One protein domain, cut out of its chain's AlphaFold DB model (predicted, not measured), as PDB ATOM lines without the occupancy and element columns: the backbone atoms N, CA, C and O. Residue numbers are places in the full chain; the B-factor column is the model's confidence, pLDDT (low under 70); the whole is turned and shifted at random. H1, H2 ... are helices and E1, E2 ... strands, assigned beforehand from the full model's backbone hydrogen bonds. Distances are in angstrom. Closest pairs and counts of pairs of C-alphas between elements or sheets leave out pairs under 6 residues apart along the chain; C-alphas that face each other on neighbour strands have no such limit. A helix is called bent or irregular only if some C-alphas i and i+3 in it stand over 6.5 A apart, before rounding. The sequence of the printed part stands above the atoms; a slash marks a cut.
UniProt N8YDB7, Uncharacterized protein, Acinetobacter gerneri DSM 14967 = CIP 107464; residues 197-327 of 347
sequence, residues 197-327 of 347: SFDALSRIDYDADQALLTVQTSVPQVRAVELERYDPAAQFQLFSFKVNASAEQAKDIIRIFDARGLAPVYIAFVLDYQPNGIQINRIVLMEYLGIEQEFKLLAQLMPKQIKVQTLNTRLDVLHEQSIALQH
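Overview. This is residues 197 to 327 of the 347 residues of an uncharacterized protein of Acinetobacter gerneri DSM 14967 = CIP 107464 (UniProt N8YDB7). Two strongly twisted antiparallel sheets are set at an angle to each other, joined where E6 passes into E7, and the helix H2 packs in the corner between them. The larger sheet, E1 E2 E3 E7 E8, bears H2 on one face; the smaller, E4 E5 E6, has a long E4 and E5 hairpin whose tip reaches away from the larger sheet, and the short helix H1 lies at the far end of the larger sheet, between E2 and E3 in the chain. The printed part has 131 residues, with two named helices and eight named strands in the order E1 E2 H1 E3 H2 E4 E5 E6 E7 E8, and its class is mixed, helices and strands. It is compact, with a radius of gyration of the C-alphas of 15.8 A, and the C-alphas span 40 by 40 by 39 A.

Along the chain. After residues 197 to 202, E1 takes residues 203 to 207 and begins with C-alpha 203 at (13.585, -17.378, 3.025). E2 is residues 212 to 219, 22.8 A long. H1 is residues 224 to 229; it is irregular, with C-alphas 225 and 228 7.0 A apart. E3, residues 235 to 244, measures 30.2 A from first to last C-alpha. H2, residues 247 to 259, measures 17.5 A and begins with C-alpha 247 at (13.229, -30.944, 13.347). E4 is residues 265 to 274, 29.0 A long. E5, residues 277 to 290, is the longest strand by residues, 34.5 A long, and bends by 64 degrees at residue 281. E6 is residues 294 to 301, 20.5 A long, and bends by 55 degrees at residue 298. E7 is residues 303 to 312, 26.1 A long. E8, residues 317 to 323, ends with C-alpha 323 at (0.694, -8.707, 14.964).

Arrangement. In the larger sheet the order is E1 E2 E3 E7 E8, all antiparallel, with E1 and E8 as edge strands. E1 and E2 form a hairpin, with N 205 and O 214 2.9 A apart, within hydrogen-bond range. Within that range too are N 215 and O 241 of E2 and E3, 2.9 A; N 238 and O 309 of E3 and E7, 2.7 A; and N 310 and O 319 of the hairpin E7 and E8, 2.8 A. H2 is on this sheet at a height over the sheet of 10.1 A, giving two layers, a helix on one face of a sheet. It lies over E1 and E2 and runs along the strands, at 18 degrees to E1 on the local plane. The closest C-alphas of E2 and H2 are those of Leu 213 and Ala 250, 6.4 A apart. H2 is also on the sheet E4 E5 E6; its closest C-alphas with E6 are those of Ile 253 and Ala 299, 7.4 A apart. E4 E5 E6 is a meander, each strand the antiparallel neighbour of the one before, built of the hairpins E4 and E5, and E5 and E6. N 268 and O 284 are 2.9 A apart, and N 283 and O 301 2.8 A, both within hydrogen-bond range. E6 and E7 meet only through their link. The closest C-alphas of E5 and E7 are those of Arg 282 and Pro 303, 6.4 A apart. H1 is not on either sheet and is apart from H2. In H2 every O i to N i+4 pair is within hydrogen-bond range; in H1 0 of 2 are, beside 2 of 3 O i to N i+3 pairs.

Size, cuts and confidence. The two C-alphas farthest apart are those of Glu 228 and Pro 275, 46.5 A. The printed part has no cut, and each link between its named elements is tight. The mean pLDDT of the printed part is 89.0; residues 259 to 262 and 291 to 292 are under 70.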
ATOM      1  N   SER A 197      12.476 -18.793  -5.346       73.50
ATOM      2  CA  SER A 197      13.894 -18.649  -5.004       73.50
ATOM      3  C   SER A 197      14.102 -17.951  -3.661       73.50
ATOM      4  O   SER A 197      13.335 -17.061  -3.291       73.50
ATOM      5  N   PHE A 198      15.154 -18.358  -2.936       83.69
ATOM      6  CA  PHE A 198      15.501 -17.780  -1.636       83.69
ATOM      7  C   PHE A 198      16.641 -16.776  -1.710       83.69
ATOM      8  O   PHE A 198      17.622 -16.968  -2.429       83.69
ATOM      9  N   ASP A 199      16.493 -15.710  -0.934       86.88
ATOM     10  CA  ASP A 199      17.464 -14.646  -0.729       86.88
ATOM     11  C   ASP A 199      17.213 -13.940   0.621       86.88
ATOM     12  O   ASP A 199      16.522 -14.452   1.502       86.88
ATOM     13  N   ALA A 200      17.796 -12.755   0.818       85.81
ATOM     14  CA  ALA A 200      17.630 -11.987   2.052       85.81
ATOM     15  C   ALA A 200      16.183 -11.511   2.305       85.81
ATOM     16  O   ALA A 200      15.825 -11.234   3.452       85.81
ATOM     17  N   LEU A 201      15.360 -11.406   1.259       89.88
ATOM     18  CA  LEU A 201      13.979 -10.931   1.314       89.88
ATOM     19  C   LEU A 201      12.974 -12.078   1.396       89.88
ATOM     20  O   LEU A 201      11.926 -11.915   2.022       89.88
ATOM     21  N   SER A 202      13.304 -13.241   0.837       89.88
ATOM     22  CA  SER A 202      12.434 -14.416   0.869       89.88
ATOM     23  C   SER A 202      13.193 -15.660   1.302       89.88
ATOM     24  O   SER A 202      14.099 -16.099   0.607       89.88
ATOM     25  N   ARG A 203      12.846 -16.239   2.455       90.25
ATOM     26  CA  ARG A 203      13.585 -17.378   3.025       90.25
ATOM     27  C   ARG A 203      12.786 -18.182   4.037       90.25
ATOM     28  O   ARG A 203      11.846 -17.678   4.661       90.25
ATOM     29  N   ILE A 204      13.220 -19.423   4.217       91.31
ATOM     30  CA  ILE A 204      12.757 -20.334   5.254       91.31
ATOM     31  C   ILE A 204      13.961 -20.850   6.048       91.31
ATOM     32  O   ILE A 204      14.829 -21.520   5.503       91.31
ATOM     33  N   ASP A 205      14.003 -20.529   7.338       92.25
ATOM     34  CA  ASP A 205      15.122 -20.847   8.230       92.25
ATOM     35  C   ASP A 205      14.626 -21.656   9.435       92.25
ATOM     36  O   ASP A 205      13.536 -21.400   9.952       92.25
ATOM     37  N   TYR A 206      15.434 -22.599   9.922       96.00
ATOM     38  CA  TYR A 206      15.139 -23.373  11.130       96.00
ATOM     39  C   TYR A 206      16.249 -23.219  12.173       96.00
ATOM     40  O   TYR A 206      17.403 -23.560  11.918       96.00
ATOM     41  N   ASP A 207      15.878 -22.740  13.358       96.31
ATOM     42  CA  ASP A 207      16.723 -22.704  14.551       96.31
ATOM     43  C   ASP A 207      16.493 -23.994  15.353       96.31
ATOM     44  O   ASP A 207      15.425 -24.198  15.942       96.31
ATOM     45  N   ALA A 208      17.488 -24.885  15.339       95.88
ATOM     46  CA  ALA A 208      17.412 -26.183  16.001       95.88
ATOM     47  C   ALA A 208      17.475 -26.086  17.532       95.88
ATOM     48  O   ALA A 208      16.861 -26.918  18.200       95.88
ATOM     49  N   ASP A 209      18.154 -25.072  18.071       96.88
ATOM     50  CA  ASP A 209      18.297 -24.874  19.515       96.88
ATOM     51  C   ASP A 209      16.980 -24.382  20.129       96.88
ATOM     52  O   ASP A 209      16.628 -24.745  21.253       96.88
ATOM     53  N   GLN A 210      16.212 -23.593  19.370       96.12
ATOM     54  CA  GLN A 210      14.908 -23.066  19.794       96.12
ATOM     55  C   GLN A 210      13.705 -23.849  19.248       96.12
ATOM     56  O   GLN A 210      12.566 -23.527  19.598       96.12
ATOM     57  N   ALA A 211      13.937 -24.852  18.394       96.06
ATOM     58  CA  ALA A 211      12.903 -25.581  17.655       96.06
ATOM     59  C   ALA A 211      11.926 -24.638  16.921       96.06
ATOM     60  O   ALA A 211      10.696 -24.753  17.021       96.06
ATOM     61  N   LEU A 212      12.489 -23.654  16.215       96.81
ATOM     62  CA  LEU A 212      11.748 -22.528  15.659       96.81
ATOM     63  C   LEU A 212      11.967 -22.409  14.152       96.81
ATOM     64  O   LEU A 212      13.078 -22.170  13.688       96.81
ATOM     65  N   LEU A 213      10.884 -22.525  13.388       96.12
ATOM     66  CA  LEU A 213      10.881 -22.287  11.949       96.12
ATOM     67  C   LEU A 213      10.450 -20.842  11.677       96.12
ATOM     68  O   LEU A 213       9.404 -20.400  12.158       96.12
ATOM     69  N   THR A 214      11.243 -20.122  10.893       95.38
ATOM     70  CA  THR A 214      10.960 -18.763  10.428       95.38
ATOM     71  C   THR A 214      10.688 -18.794   8.934       95.38
ATOM     72  O   THR A 214      11.465 -19.361   8.175       95.38
ATOM     73  N   VAL A 215       9.595 -18.165   8.513       93.50
ATOM     74  CA  VAL A 215       9.225 -17.998   7.105       93.50
ATOM     75  C   VAL A 215       9.079 -16.508   6.838       93.50
ATOM     76  O   VAL A 215       8.440 -15.803   7.621       93.50
ATOM     77  N   GLN A 216       9.672 -16.024   5.751       93.50
ATOM     78  CA  GLN A 216       9.726 -14.602   5.417       93.50
ATOM     79  C   GLN A 216       9.604 -14.387   3.907       93.50
ATOM     80  O   GLN A 216      10.231 -15.119   3.151       93.50
ATOM     81  N   THR A 217       8.839 -13.381   3.479       92.56
ATOM     82  CA  THR A 217       8.714 -12.964   2.072       92.56
ATOM     83  C   THR A 217       8.461 -11.464   1.958       92.56
ATOM     84  O   THR A 217       7.835 -10.868   2.840       92.56
ATOM     85  N   SER A 218       8.905 -10.843   0.865       91.50
ATOM     86  CA  SER A 218       8.586  -9.444   0.576       91.50
ATOM     87  C   SER A 218       7.217  -9.284  -0.091       91.50
ATOM     88  O   SER A 218       6.698 -10.195  -0.743       91.50
ATOM     89  N   VAL A 219       6.636  -8.096   0.067       88.62
ATOM     90  CA  VAL A 219       5.343  -7.688  -0.479       88.62
ATOM     91  C   VAL A 219       5.457  -6.242  -1.010       88.62
ATOM     92  O   VAL A 219       5.654  -5.322  -0.215       88.62
ATOM     93  N   PRO A 220       5.341  -6.002  -2.334       85.38
ATOM     94  CA  PRO A 220       5.288  -7.011  -3.393       85.38
ATOM     95  C   PRO A 220       6.558  -7.878  -3.425       85.38
ATOM     96  O   PRO A 220       7.569  -7.560  -2.795       85.38
ATOM     97  N   GLN A 221       6.506  -8.984  -4.167       85.06
ATOM     98  CA  GLN A 221       7.688  -9.813  -4.380       85.06
ATOM     99  C   GLN A 221       8.767  -9.013  -5.107       85.06
ATOM    100  O   GLN A 221       8.530  -8.466  -6.185       85.06
ATOM    101  N   VAL A 222       9.937  -8.943  -4.485       85.94
ATOM    102  CA  VAL A 222      11.137  -8.283  -4.988       85.94
ATOM    103  C   VAL A 222      12.302  -9.178  -4.613       85.94
ATOM    104  O   VAL A 222      12.394  -9.625  -3.469       85.94
ATOM    105  N   ARG A 223      13.198  -9.448  -5.562       87.00
ATOM    106  CA  ARG A 223      14.433 -10.166  -5.250       87.00
ATOM    107  C   ARG A 223      15.485  -9.193  -4.753       87.00
ATOM    108  O   ARG A 223      15.613  -8.090  -5.281       87.00
ATOM    109  N   ALA A 224      16.306  -9.620  -3.801       86.81
ATOM    110  CA  ALA A 224      17.371  -8.784  -3.251       86.81
ATOM    111  C   ALA A 224      18.327  -8.274  -4.349       86.81
ATOM    112  O   ALA A 224      18.749  -7.123  -4.327       86.81
ATOM    113  N   VAL A 225      18.599  -9.104  -5.362       87.38
ATOM    114  CA  VAL A 225      19.453  -8.752  -6.513       87.38
ATOM    115  C   VAL A 225      18.821  -7.732  -7.468       87.38
ATOM    116  O   VAL A 225      19.506  -7.174  -8.319       87.38
ATOM    117  N   GLU A 226      17.512  -7.499  -7.370       88.25
ATOM    118  CA  GLU A 226      16.779  -6.556  -8.219       88.25
ATOM    119  C   GLU A 226      16.645  -5.178  -7.572       88.25
ATOM    120  O   GLU A 226      16.266  -4.237  -8.262       88.25
ATOM    121  N   LEU A 227      16.989  -5.034  -6.286       89.12
ATOM    122  CA  LEU A 227      16.825  -3.789  -5.525       89.12
ATOM    123  C   LEU A 227      17.536  -2.595  -6.165       89.12
ATOM    124  O   LEU A 227      17.006  -1.489  -6.134       89.12
ATOM    125  N   GLU A 228      18.677  -2.825  -6.817       87.94
ATOM    126  CA  GLU A 228      19.431  -1.790  -7.541       87.94
ATOM    127  C   GLU A 228      18.653  -1.177  -8.720       87.94
ATOM    128  O   GLU A 228      19.006  -0.103  -9.204       87.94
ATOM    129  N   ARG A 229      17.593  -1.845  -9.198       89.56
ATOM    130  CA  ARG A 229      16.738  -1.379 -10.303       89.56
ATOM    131  C   ARG A 229      15.567  -0.516  -9.837       89.56
ATOM    132  O   ARG A 229      14.887   0.069 -10.677       89.56
ATOM    133  N   TYR A 230      15.300  -0.474  -8.535       89.06
ATOM    134  CA  TYR A 230      14.217   0.316  -7.958       89.06
ATOM    135  C   TYR A 230      14.717   1.701  -7.539       89.06
ATOM    136  O   TYR A 230      15.902   1.907  -7.280       89.06
ATOM    137  N   ASP A 231      13.792   2.659  -7.450       89.94
ATOM    138  CA  ASP A 231      14.078   3.969  -6.865       89.94
ATOM    139  C   ASP A 231      14.631   3.791  -5.431       89.94
ATOM    140  O   ASP A 231      14.036   3.045  -4.652       89.94
ATOM    141  N   PRO A 232      15.736   4.454  -5.037       86.00
ATOM    142  CA  PRO A 232      16.273   4.388  -3.677       86.00
ATOM    143  C   PRO A 232      15.273   4.726  -2.557       86.00
ATOM    144  O   PRO A 232      15.438   4.272  -1.425       86.00
ATOM    145  N   ALA A 233      14.252   5.529  -2.859       87.38
ATOM    146  CA  ALA A 233      13.175   5.893  -1.947       87.38
ATOM    147  C   ALA A 233      11.985   4.916  -1.987       87.38
ATOM    148  O   ALA A 233      11.048   5.074  -1.200       87.38
ATOM    149  N   ALA A 234      11.995   3.918  -2.879       90.56
ATOM    150  CA  ALA A 234      10.957   2.900  -2.936       90.56
ATOM    151  C   ALA A 234      10.908   2.110  -1.623       90.56
ATOM    152  O   ALA A 234      11.934   1.771  -1.029       90.56
ATOM    153  N   GLN A 235       9.685   1.810  -1.194       91.75
ATOM    154  CA  GLN A 235       9.412   1.056   0.018       91.75
ATOM    155  C   GLN A 235       8.679  -0.231  -0.327       91.75
ATOM    156  O   GLN A 235       7.833  -0.261  -1.222       91.75
ATOM    157  N   PHE A 236       8.978  -1.285   0.417       90.81
ATOM    158  CA  PHE A 236       8.262  -2.551   0.348       90.81
ATOM    159  C   PHE A 236       8.087  -3.114   1.754       90.81
ATOM    160  O   PHE A 236       8.784  -2.728   2.694       90.81
ATOM    161  N   GLN A 237       7.125  -4.016   1.903       92.19
ATOM    162  CA  GLN A 237       6.895  -4.709   3.158       92.19
ATOM    163  C   GLN A 237       7.640  -6.043   3.171       92.19
ATOM    164  O   GLN A 237       7.771  -6.712   2.149       92.19
ATOM    165  N   LEU A 238       8.098  -6.454   4.342       93.62
ATOM    166  CA  LEU A 238       8.620  -7.777   4.626       93.62
ATOM    167  C   LEU A 238       7.693  -8.429   5.633       93.62
ATOM    168  O   LEU A 238       7.604  -8.019   6.791       93.62
ATOM    169  N   PHE A 239       6.977  -9.434   5.157       94.31
ATOM    170  CA  PHE A 239       6.107 -10.250   5.973       94.31
ATOM    171  C   PHE A 239       6.909 -11.434   6.502       94.31
ATOM    172  O   PHE A 239       7.525 -12.169   5.732       94.31
ATOM    173  N   SER A 240       6.890 -11.650   7.815       94.62
ATOM    174  CA  SER A 240       7.516 -12.819   8.427       94.62
ATOM    175  C   SER A 240       6.654 -13.418   9.519       94.62
ATOM    176  O   SER A 240       5.907 -12.725  10.213       94.62
ATOM    177  N   PHE A 241       6.780 -14.725   9.708       95.25
ATOM    178  CA  PHE A 241       6.192 -15.408  10.843       95.25
ATOM    179  C   PHE A 241       7.111 -16.497  11.376       95.25
ATOM    180  O   PHE A 241       7.935 -17.064  10.660       95.25
ATOM    181  N   LYS A 242       6.949 -16.786  12.665       96.31
ATOM    182  CA  LYS A 242       7.691 -17.824  13.379       96.31
ATOM    183  C   LYS A 242       6.729 -18.849  13.941       96.31
ATOM    184  O   LYS A 242       5.707 -18.467  14.513       96.31
ATOM    185  N   VAL A 243       7.056 -20.128  13.814       96.00
ATOM    186  CA  VAL A 243       6.254 -21.247  14.330       96.00
ATOM    187  C   VAL A 243       7.157 -22.202  15.100       96.00
ATOM    188  O   VAL A 243       8.302 -22.431  14.712       96.00
ATOM    189  N   ASN A 244       6.643 -22.775  16.189       94.75
ATOM    190  CA  ASN A 244       7.289 -23.949  16.771       94.75
ATOM    191  C   ASN A 244       7.211 -25.088  15.753       94.75
ATOM    192  O   ASN A 244       6.118 -25.383  15.263       94.75
ATOM    193  N   ALA A 245       8.333 -25.736  15.476       94.19
ATOM    194  CA  ALA A 245       8.385 -26.898  14.602       94.19
ATOM    195  C   ALA A 245       9.384 -27.906  15.163       94.19
ATOM    196  O   ALA A 245      10.468 -27.529  15.601       94.19
ATOM    197  N   SER A 246       9.039 -29.195  15.136       94.75
ATOM    198  CA  SER A 246      10.049 -30.232  15.356       94.75
ATOM    199  C   SER A 246      11.056 -30.229  14.203       94.75
ATOM    200  O   SER A 246      10.752 -29.762  13.104       94.75
ATOM    201  N   ALA A 247      12.239 -30.809  14.415       95.19
ATOM    202  CA  ALA A 247      13.229 -30.944  13.347       95.19
ATOM    203  C   ALA A 247      12.681 -31.724  12.135       95.19
ATOM    204  O   ALA A 247      13.007 -31.402  10.997       95.19
ATOM    205  N   GLU A 248      11.833 -32.731  12.365       93.75
ATOM    206  CA  GLU A 248      11.164 -33.481  11.295       93.75
ATOM    207  C   GLU A 248      10.159 -32.608  10.540       93.75
ATOM    208  O   GLU A 248      10.213 -32.533   9.316       93.75
ATOM    209  N   GLN A 249       9.314 -31.865  11.260       91.44
ATOM    210  CA  GLN A 249       8.347 -30.955  10.650       91.44
ATOM    211  C   GLN A 249       9.041 -29.844   9.849       91.44
ATOM    212  O   GLN A 249       8.609 -29.516   8.746       91.44
ATOM    213  N   ALA A 250      10.123 -29.272  10.381       92.88
ATOM    214  CA  ALA A 250      10.917 -28.266   9.688       92.88
ATOM    215  C   ALA A 250      11.538 -28.833   8.405       92.88
ATOM    216  O   ALA A 250      11.422 -28.206   7.356       92.88
ATOM    217  N   LYS A 251      12.116 -30.041   8.462       92.19
ATOM    218  CA  LYS A 251      12.637 -30.743   7.278       92.19
ATOM    219  C   LYS A 251      11.554 -30.985   6.236       92.19
ATOM    220  O   LYS A 251      11.811 -30.770   5.059       92.19
ATOM    221  N   ASP A 252      10.362 -31.412   6.640       89.31
ATOM    222  CA  ASP A 252       9.263 -31.648   5.703       89.31
ATOM    223  C   ASP A 252       8.811 -30.363   5.013       89.31
ATOM    224  O   ASP A 252       8.646 -30.354   3.794       89.31
ATOM    225  N   ILE A 253       8.668 -29.270   5.768       88.62
ATOM    226  CA  ILE A 253       8.287 -27.975   5.202       88.62
ATOM    227  C   ILE A 253       9.392 -27.464   4.275       88.62
ATOM    228  O   ILE A 253       9.109 -27.174   3.120       88.62
ATOM    229  N   ILE A 254      10.647 -27.410   4.724       87.94
ATOM    230  CA  ILE A 254      11.781 -26.961   3.898       87.94
ATOM    231  C   ILE A 254      11.913 -27.827   2.638       87.94
ATOM    232  O   ILE A 254      12.065 -27.301   1.544       87.94
ATOM    233  N   ARG A 255      11.722 -29.146   2.739       84.00
ATOM    234  CA  ARG A 255      11.742 -30.035   1.573       84.00
ATOM    235  C   ARG A 255      10.624 -29.731   0.576       84.00
ATOM    236  O   ARG A 255      10.859 -29.862  -0.618       84.00
ATOM    237  N   ILE A 256       9.428 -29.333   1.020       79.94
ATOM    238  CA  ILE A 256       8.367 -28.862   0.106       79.94
ATOM    239  C   ILE A 256       8.877 -27.668  -0.711       79.94
ATOM    240  O   ILE A 256       8.609 -27.573  -1.905       79.94
ATOM    241  N   PHE A 257       9.636 -26.785  -0.071       78.50
ATOM    242  CA  PHE A 257      10.211 -25.583  -0.662       78.50
ATOM    243  C   PHE A 257      11.420 -25.849  -1.576       78.50
ATOM    244  O   PHE A 257      11.560 -25.150  -2.579       78.50
ATOM    245  N   ASP A 258      12.227 -26.868  -1.275       76.44
ATOM    246  CA  ASP A 258      13.384 -27.290  -2.080       76.44
ATOM    247  C   ASP A 258      12.994 -28.186  -3.268       76.44
ATOM    248  O   ASP A 258      13.646 -28.173  -4.309       76.44
ATOM    249  N   ALA A 259      11.950 -29.008  -3.106       68.44
ATOM    250  CA  ALA A 259      11.530 -30.008  -4.092       68.44
ATOM    251  C   ALA A 259      10.404 -29.529  -5.017       68.44
ATOM    252  O   ALA A 259      10.113 -30.193  -6.016       68.44
ATOM    253  N   ARG A 260       9.741 -28.411  -4.693       63.69
ATOM    254  CA  ARG A 260       8.791 -27.783  -5.616       63.69
ATOM    255  C   ARG A 260       9.562 -27.336  -6.854       63.69
ATOM    256  O   ARG A 260      10.648 -26.773  -6.759       63.69
ATOM    257  N   GLY A 261       8.999 -27.586  -8.030       61.38
ATOM    258  CA  GLY A 261       9.442 -26.886  -9.232       61.38
ATOM    259  C   GLY A 261       9.145 -25.381  -9.128       61.38
ATOM    260  O   GLY A 261       9.048 -24.809  -8.049       61.38
ATOM    261  N   LEU A 262       8.886 -24.733 -10.261       65.94
ATOM    262  CA  LEU A 262       8.535 -23.303 -10.333       65.94
ATOM    263  C   LEU A 262       7.108 -22.972  -9.818       65.94
ATOM    264  O   LEU A 262       6.518 -21.979 -10.235       65.94
ATOM    265  N   ALA A 263       6.493 -23.821  -8.984       75.94
ATOM    266  CA  ALA A 263       5.116 -23.625  -8.530       75.94
ATOM    267  C   ALA A 263       5.058 -22.605  -7.372       75.94
ATOM    268  O   ALA A 263       5.712 -22.809  -6.341       75.94
ATOM    269  N   PRO A 264       4.271 -21.520  -7.498       80.81
ATOM    270  CA  PRO A 264       4.194 -20.505  -6.460       80.81
ATOM    271  C   PRO A 264       3.442 -21.032  -5.235       80.81
ATOM    272  O   PRO A 264       2.422 -21.725  -5.342       80.81
ATOM    273  N   VAL A 265       3.952 -20.685  -4.054       87.50
ATOM    274  CA  VAL A 265       3.341 -21.032  -2.767       87.50
ATOM    275  C   VAL A 265       2.678 -19.788  -2.204       87.50
ATOM    276  O   VAL A 265       3.279 -18.726  -2.173       87.50
ATOM    277  N   TYR A 266       1.449 -19.913  -1.731       89.62
ATOM    278  CA  TYR A 266       0.692 -18.816  -1.151       89.62
ATOM    279  C   TYR A 266       0.483 -19.006   0.345       89.62
ATOM    280  O   TYR A 266       0.347 -20.129   0.842       89.62
ATOM    281  N   ILE A 267       0.417 -17.877   1.044       92.50
ATOM    282  CA  ILE A 267       0.150 -17.783   2.474       92.50
ATOM    283  C   ILE A 267      -1.298 -17.320   2.653       92.50
ATOM    284  O   ILE A 267      -1.681 -16.247   2.192       92.50
ATOM    285  N   ALA A 268      -2.093 -18.130   3.347       94.38
ATOM    286  CA  ALA A 268      -3.444 -17.788   3.780       94.38
ATOM    287  C   ALA A 268      -3.532 -17.750   5.304       94.38
ATOM    288  O   ALA A 268      -2.726 -18.357   6.011       94.38
ATOM    289  N   PHE A 269      -4.586 -17.124   5.808       95.44
ATOM    290  CA  PHE A 269      -4.910 -17.084   7.224       95.44
ATOM    291  C   PHE A 269      -6.285 -17.690   7.454       95.44
ATOM    292  O   PHE A 269      -7.249 -17.368   6.760       95.44
ATOM    293  N   VAL A 270      -6.389 -18.543   8.463       96.50
ATOM    294  CA  VAL A 270      -7.678 -18.893   9.051       96.50
ATOM    295  C   VAL A 270      -7.890 -17.981  10.243       96.50
ATOM    296  O   VAL A 270      -7.047 -17.913  11.140       96.50
ATOM    297  N   LEU A 271      -9.019 -17.287  10.238       95.19
ATOM    298  CA  LEU A 271      -9.389 -16.310  11.245       95.19
ATOM    299  C   LEU A 271     -10.616 -16.811  12.009       95.19
ATOM    300  O   LEU A 271     -11.596 -17.217  11.386       95.19
ATOM    301  N   ASP A 272     -10.576 -16.773  13.335       93.38
ATOM    302  CA  ASP A 272     -11.747 -17.002  14.179       93.38
ATOM    303  C   ASP A 272     -12.515 -15.683  14.332       93.38
ATOM    304  O   ASP A 272     -11.947 -14.662  14.732       93.38
ATOM    305  N   TYR A 273     -13.805 -15.694  13.994       92.00
ATOM    306  CA  TYR A 273     -14.691 -14.554  14.204       92.00
ATOM    307  C   TYR A 273     -15.212 -14.522  15.640       92.00
ATOM    308  O   TYR A 273     -15.698 -15.524  16.164       92.00
ATOM    309  N   GLN A 274     -15.183 -13.335  16.240       89.12
ATOM    310  CA  GLN A 274     -15.869 -13.016  17.484       89.12
ATOM    311  C   GLN A 274     -16.652 -11.701  17.309       89.12
ATOM    312  O   GLN A 274     -16.257 -10.851  16.509       89.12
ATOM    313  N   PRO A 275     -17.761 -11.475  18.035       82.19
ATOM    314  CA  PRO A 275     -18.583 -10.273  17.854       82.19
ATOM    315  C   PRO A 275     -17.827  -8.939  17.980       82.19
ATOM    316  O   PRO A 275     -18.210  -7.956  17.351       82.19
ATOM    317  N   ASN A 276     -16.764  -8.910  18.783       84.44
ATOM    318  CA  ASN A 276     -15.944  -7.737  19.079       84.44
ATOM    319  C   ASN A 276     -14.560  -7.762  18.406       84.44
ATOM    320  O   ASN A 276     -13.746  -6.872  18.664       84.44
ATOM    321  N   GLY A 277     -14.256  -8.767  17.585       88.19
ATOM    322  CA  GLY A 277     -12.955  -8.834  16.943       88.19
ATOM    323  C   GLY A 277     -12.674 -10.116  16.189       88.19
ATOM    324  O   GLY A 277     -13.515 -10.994  16.013       88.19
ATOM    325  N   ILE A 278     -11.445 -10.199  15.710       90.88
ATOM    326  CA  ILE A 278     -10.982 -11.302  14.879       90.88
ATOM    327  C   ILE A 278      -9.677 -11.815  15.463       90.88
ATOM    328  O   ILE A 278      -8.798 -11.028  15.809       90.88
ATOM    329  N   GLN A 279      -9.538 -13.131  15.561       92.44
ATOM    330  CA  GLN A 279      -8.305 -13.757  16.020       92.44
ATOM    331  C   GLN A 279      -7.664 -14.565  14.900       92.44
ATOM    332  O   GLN A 279      -8.339 -15.290  14.171       92.44
ATOM    333  N   ILE A 280      -6.343 -14.473  14.776       93.44
ATOM    334  CA  ILE A 280      -5.588 -15.329  13.861       93.44
ATOM    335  C   ILE A 280      -5.507 -16.720  14.485       93.44
ATOM    336  O   ILE A 280      -4.852 -16.903  15.507       93.44
ATOM    337  N   ASN A 281      -6.163 -17.698  13.863       93.69
ATOM    338  CA  ASN A 281      -6.128 -19.080  14.323       93.69
ATOM    339  C   ASN A 281      -4.851 -19.775  13.844       93.69
ATOM    340  O   ASN A 281      -4.087 -20.307  14.640       93.69
ATOM    341  N   ARG A 282      -4.630 -19.773  12.525       95.25
ATOM    342  CA  ARG A 282      -3.506 -20.466  11.886       95.25
ATOM    343  C   ARG A 282      -3.164 -19.872  10.531       95.25
ATOM    344  O   ARG A 282      -4.016 -19.291   9.863       95.25
ATOM    345  N   ILE A 283      -1.919 -20.079  10.127       95.31
ATOM    346  CA  ILE A 283      -1.422 -19.812   8.780       95.31
ATOM    347  C   ILE A 283      -1.524 -21.098   7.964       95.31
ATOM    348  O   ILE A 283      -1.275 -22.194   8.470       95.31
ATOM    349  N   VAL A 284      -1.896 -20.967   6.699       95.19
ATOM    350  CA  VAL A 284      -2.001 -22.074   5.754       95.19
ATOM    351  C   VAL A 284      -1.048 -21.809   4.599       95.19
ATOM    352  O   VAL A 284      -1.111 -20.750   3.981       95.19
ATOM    353  N   LEU A 285      -0.178 -22.774   4.315       92.06
ATOM    354  CA  LEU A 285       0.681 -22.761   3.136       92.06
ATOM    355  C   LEU A 285       0.045 -23.618   2.051       92.06
ATOM    356  O   LEU A 285      -0.345 -24.761   2.316       92.06
ATOM    357  N   MET A 286      -0.073 -23.068   0.847       90.44
ATOM    358  CA  MET A 286      -0.754 -23.729  -0.265       90.44
ATOM    359  C   MET A 286       0.044 -23.586  -1.548       90.44
ATOM    360  O   MET A 286       0.458 -22.491  -1.908       90.44
ATOM    361  N   GLU A 287       0.242 -24.690  -2.248       87.62
ATOM    362  CA  GLU A 287       0.846 -24.709  -3.573       87.62
ATOM    363  C   GLU A 287      -0.249 -24.464  -4.606       87.62
ATOM    364  O   GLU A 287      -1.313 -25.088  -4.557       87.62
ATOM    365  N   TYR A 288      -0.001 -23.541  -5.526       85.12
ATOM    366  CA  TYR A 288      -0.898 -23.299  -6.642       85.12
ATOM    367  C   TYR A 288      -0.595 -24.274  -7.783       85.12
ATOM    368  O   TYR A 288       0.511 -24.284  -8.322       85.12
ATOM    369  N   LEU A 289      -1.590 -25.076  -8.167       81.00
ATOM    370  CA  LEU A 289      -1.430 -26.158  -9.145       81.00
ATOM    371  C   LEU A 289      -1.682 -25.728 -10.596       81.00
ATOM    372  O   LEU A 289      -1.500 -26.523 -11.516       81.00
ATOM    373  N   GLY A 290      -2.076 -24.476 -10.829       74.75
ATOM    374  CA  GLY A 290      -2.355 -23.984 -12.173       74.75
ATOM    375  C   GLY A 290      -3.847 -23.859 -12.471       74.75
ATOM    376  O   GLY A 290      -4.593 -23.223 -11.731       74.75
ATOM    377  N   ILE A 291      -4.247 -24.352 -13.642       62.69
ATOM    378  CA  ILE A 291      -5.536 -24.070 -14.293       62.69
ATOM    379  C   ILE A 291      -6.708 -24.153 -13.287       62.69
ATOM    380  O   ILE A 291      -6.717 -25.003 -12.410       62.69
ATOM    381  N   GLU A 292      -7.661 -23.217 -13.384       65.25
ATOM    382  CA  GLU A 292      -8.868 -23.142 -12.527       65.25
ATOM    383  C   GLU A 292      -8.670 -22.753 -11.046       65.25
ATOM    384  O   GLU A 292      -9.585 -22.886 -10.243       65.25
ATOM    385  N   GLN A 293      -7.535 -22.146 -10.674       74.12
ATOM    386  CA  GLN A 293      -7.296 -21.740  -9.273       74.12
ATOM    387  C   GLN A 293      -7.242 -22.927  -8.304       74.12
ATOM    388  O   GLN A 293      -7.618 -22.803  -7.144       74.12
ATOM    389  N   GLU A 294      -6.742 -24.074  -8.761       81.19
ATOM    390  CA  GLU A 294      -6.556 -25.236  -7.899       81.19
ATOM    391  C   GLU A 294      -5.391 -25.042  -6.922       81.19
ATOM    392  O   GLU A 294      -4.313 -24.547  -7.275       81.19
ATOM    393  N   PHE A 295      -5.610 -25.471  -5.680       85.38
ATOM    394  CA  PHE A 295      -4.640 -25.366  -4.598       85.38
ATOM    395  C   PHE A 295      -4.439 -26.709  -3.911       85.38
ATOM    396  O   PHE A 295      -5.388 -27.440  -3.623       85.38
ATOM    397  N   LYS A 296      -3.187 -26.990  -3.569       87.19
ATOM    398  CA  LYS A 296      -2.806 -28.107  -2.716       87.19
ATOM    399  C   LYS A 296      -2.370 -27.583  -1.361       87.19
ATOM    400  O   LYS A 296      -1.434 -26.794  -1.257       87.19
ATOM    401  N   LEU A 297      -3.027 -28.059  -0.310       90.31
ATOM    402  CA  LEU A 297      -2.610 -27.801   1.061       90.31
ATOM    403  C   LEU A 297      -1.221 -28.402   1.320       90.31
ATOM    404  O   LEU A 297      -1.041 -29.613   1.185       90.31
ATOM    405  N   LEU A 298      -0.268 -27.564   1.724       89.00
ATOM    406  CA  LEU A 298       1.091 -27.978   2.080       89.00
ATOM    407  C   LEU A 298       1.252 -28.117   3.591       89.00
ATOM    408  O   LEU A 298       1.723 -29.140   4.076       89.00
ATOM    409  N   ALA A 299       0.843 -27.091   4.339       91.19
ATOM    410  CA  ALA A 299       0.977 -27.073   5.790       91.19
ATOM    411  C   ALA A 299      -0.078 -26.186   6.455       91.19
ATOM    412  O   ALA A 299      -0.544 -25.200   5.885       91.19
ATOM    413  N   GLN A 300      -0.410 -26.523   7.701       94.19
ATOM    414  CA  GLN A 300      -1.181 -25.680   8.612       94.19
ATOM    415  C   GLN A 300      -0.319 -25.403   9.838       94.19
ATOM    416  O   GLN A 300       0.109 -26.336  10.517       94.19
ATOM    417  N   LEU A 301      -0.040 -24.132  10.099       94.12
ATOM    418  CA  LEU A 301       0.963 -23.702  11.062       94.12
ATOM    419  C   LEU A 301       0.335 -22.767  12.090       94.12
ATOM    420  O   LEU A 301      -0.380 -21.834  11.733       94.12
ATOM    421  N   MET A 302       0.628 -23.005  13.366       94.25
ATOM    422  CA  MET A 302       0.207 -22.136  14.464       94.25
ATOM    423  C   MET A 302       1.296 -21.084  14.691       94.25
ATOM    424  O   MET A 302       2.359 -21.429  15.220       94.25
ATOM    425  N   PRO A 303       1.099 -19.826  14.255       94.19
ATOM    426  CA  PRO A 303       2.123 -18.811  14.422       94.19
ATOM    427  C   PRO A 303       2.331 -18.497  15.908       94.19
ATOM    428  O   PRO A 303       1.388 -18.435  16.694       94.19
ATOM    429  N   LYS A 304       3.587 -18.270  16.288       93.44
ATOM    430  CA  LYS A 304       3.992 -17.682  17.574       93.44
ATOM    431  C   LYS A 304       4.228 -16.185  17.480       93.44
ATOM    432  O   LYS A 304       4.052 -15.463  18.455       93.44
ATOM    433  N   GLN A 305       4.651 -15.734  16.309       94.12
ATOM    434  CA  GLN A 305       4.877 -14.334  16.013       94.12
ATOM    435  C   GLN A 305       4.601 -14.111  14.534       94.12
ATOM    436  O   GLN A 305       4.985 -14.942  13.713       94.12
ATOM    437  N   ILE A 306       3.963 -12.990  14.214       94.44
ATOM    438  CA  ILE A 306       3.890 -12.450  12.860       94.44
ATOM    439  C   ILE A 306       4.417 -11.020  12.933       94.44
ATOM    440  O   ILE A 306       4.042 -10.272  13.841       94.44
ATOM    441  N   LYS A 307       5.292 -10.652  12.002       94.25
ATOM    442  CA  LYS A 307       5.835  -9.305  11.866       94.25
ATOM    443  C   LYS A 307       5.667  -8.807  10.442       94.25
ATOM    444  O   LYS A 307       5.856  -9.559   9.488       94.25
ATOM    445  N   VAL A 308       5.374  -7.521  10.336       93.88
ATOM    446  CA  VAL A 308       5.410  -6.759   9.092       93.88
ATOM    447  C   VAL A 308       6.420  -5.640   9.289       93.88
ATOM    448  O   VAL A 308       6.314  -4.869  10.242       93.88
ATOM    449  N   GLN A 309       7.424  -5.577   8.425       94.56
ATOM    450  CA  GLN A 309       8.419  -4.508   8.424       94.56
ATOM    451  C   GLN A 309       8.323  -3.731   7.119       94.56
ATOM    452  O   GLN A 309       8.235  -4.340   6.062       94.56
ATOM    453  N   THR A 310       8.369  -2.408   7.171       94.31
ATOM    454  CA  THR A 310       8.549  -1.574   5.979       94.31
ATOM    455  C   THR A 310      10.034  -1.309   5.810       94.31
ATOM    456  O   THR A 310      10.664  -0.799   6.739       94.31
ATOM    457  N   LEU A 311      10.585  -1.628   4.642       93.94
ATOM    458  CA  LEU A 311      11.990  -1.394   4.317       93.94
ATOM    459  C   LEU A 311      12.141  -0.476   3.109       93.94
ATOM    460  O   LEU A 311      11.245  -0.395   2.268       93.94
ATOM    461  N   ASN A 312      13.291   0.191   3.024       92.94
ATOM    462  CA  ASN A 312      13.765   0.830   1.795       92.94
ATOM    463  C   ASN A 312      14.595  -0.157   0.943       92.94
ATOM    464  O   ASN A 312      14.872  -1.286   1.354       92.94
ATOM    465  N   THR A 313      15.065   0.274  -0.228       92.06
ATOM    466  CA  THR A 313      15.899  -0.561  -1.119       92.06
ATOM    467  C   THR A 313      17.298  -0.879  -0.585       92.06
ATOM    468  O   THR A 313      17.974  -1.743  -1.138       92.06
ATOM    469  N   ARG A 314      17.727  -0.239   0.511       90.94
ATOM    470  CA  ARG A 314      18.967  -0.561   1.241       90.94
ATOM    471  C   ARG A 314      18.761  -1.593   2.347       90.94
ATOM    472  O   ARG A 314      19.724  -1.943   3.019       90.94
ATOM    473  N   LEU A 315      17.535  -2.097   2.503       91.50
ATOM    474  CA  LEU A 315      17.124  -3.011   3.569       91.50
ATOM    475  C   LEU A 315      17.148  -2.385   4.971       91.50
ATOM    476  O   LEU A 315      17.147  -3.108   5.967       91.50
ATOM    477  N   ASP A 316      17.120  -1.055   5.067       92.75
ATOM    478  CA  ASP A 316      16.918  -0.390   6.350       92.75
ATOM    479  C   ASP A 316      15.453  -0.541   6.765       92.75
ATOM    480  O   ASP A 316      14.540  -0.259   5.983       92.75
ATOM    481  N   VAL A 317      15.217  -0.951   8.012       94.94
ATOM    482  CA  VAL A 317      13.866  -1.042   8.577       94.94
ATOM    483  C   VAL A 317      13.383   0.361   8.943       94.94
ATOM    484  O   VAL A 317      13.897   0.986   9.867       94.94
ATOM    485  N   LEU A 318      12.374   0.847   8.224       94.38
ATOM    486  CA  LEU A 318      11.748   2.151   8.453       94.38
ATOM    487  C   LEU A 318      10.630   2.072   9.496       94.38
ATOM    488  O   LEU A 318      10.427   2.993  10.282       94.38
ATOM    489  N   HIS A 319       9.888   0.967   9.484       94.12
ATOM    490  CA  HIS A 319       8.801   0.705  10.416       94.12
ATOM    491  C   HIS A 319       8.710  -0.793  10.697       94.12
ATOM    492  O   HIS A 319       8.951  -1.605   9.809       94.12
ATOM    493  N   GLU A 320       8.332  -1.164  11.917       93.88
ATOM    494  CA  GLU A 320       8.078  -2.550  12.300       93.88
ATOM    495  C   GLU A 320       6.794  -2.628  13.119       93.88
ATOM    496  O   GLU A 320       6.614  -1.897  14.093       93.88
ATOM    497  N   GLN A 321       5.940  -3.583  12.763       91.31
ATOM    498  CA  GLN A 321       4.737  -3.914  13.503       91.31
ATOM    499  C   GLN A 321       4.688  -5.420  13.766       91.31
ATOM    500  O   GLN A 321       4.807  -6.242  12.858       91.31
ATOM    501  N   SER A 322       4.484  -5.792  15.030       91.25
ATOM    502  CA  SER A 322       4.173  -7.172  15.412       91.25
ATOM    503  C   SER A 322       2.661  -7.346  15.508       91.25
ATOM    504  O   SER A 322       1.988  -6.557  16.171       91.25
ATOM    505  N   ILE A 323       2.121  -8.390  14.882       88.50
ATOM    506  CA  ILE A 323       0.694  -8.707  14.964       88.50
ATOM    507  C   ILE A 323       0.456  -9.560  16.208       88.50
ATOM    508  O   ILE A 323       1.038 -10.635  16.375       88.50
ATOM    509  N   ALA A 324      -0.396  -9.068  17.104       83.69
ATOM    510  CA  ALA A 324      -0.715  -9.750  18.345       83.69
ATOM    511  C   ALA A 324      -1.600 -10.980  18.077       83.69
ATOM    512  O   ALA A 324      -2.761 -10.849  17.718       83.69
ATOM    513  N   LEU A 325      -1.057 -12.183  18.277       86.50
ATOM    514  CA  LEU A 325      -1.761 -13.443  17.974       86.50
ATOM    515  C   LEU A 325      -2.717 -13.893  19.085       86.50
ATOM    516  O   LEU A 325      -3.700 -14.592  18.845       86.50
ATOM    517  N   GLN A 326      -2.410 -13.497  20.321       78.75
ATOM    518  CA  GLN A 326      -3.219 -13.811  21.501       78.75
ATOM    519  C   GLN A 326      -4.318 -12.776  21.755       78.75
ATOM    520  O   GLN A 326      -5.215 -13.029  22.552       78.75
ATOM    521  N   HIS A 327      -4.252 -11.622  21.088       79.69
ATOM    522  CA  HIS A 327      -5.235 -10.559  21.234       79.69
ATOM    523  C   HIS A 327      -6.181 -10.559  20.043       79.69
ATOM    524  O   HIS A 327      -5.794 -10.861  18.915       79.69
TER     525      HIS A 327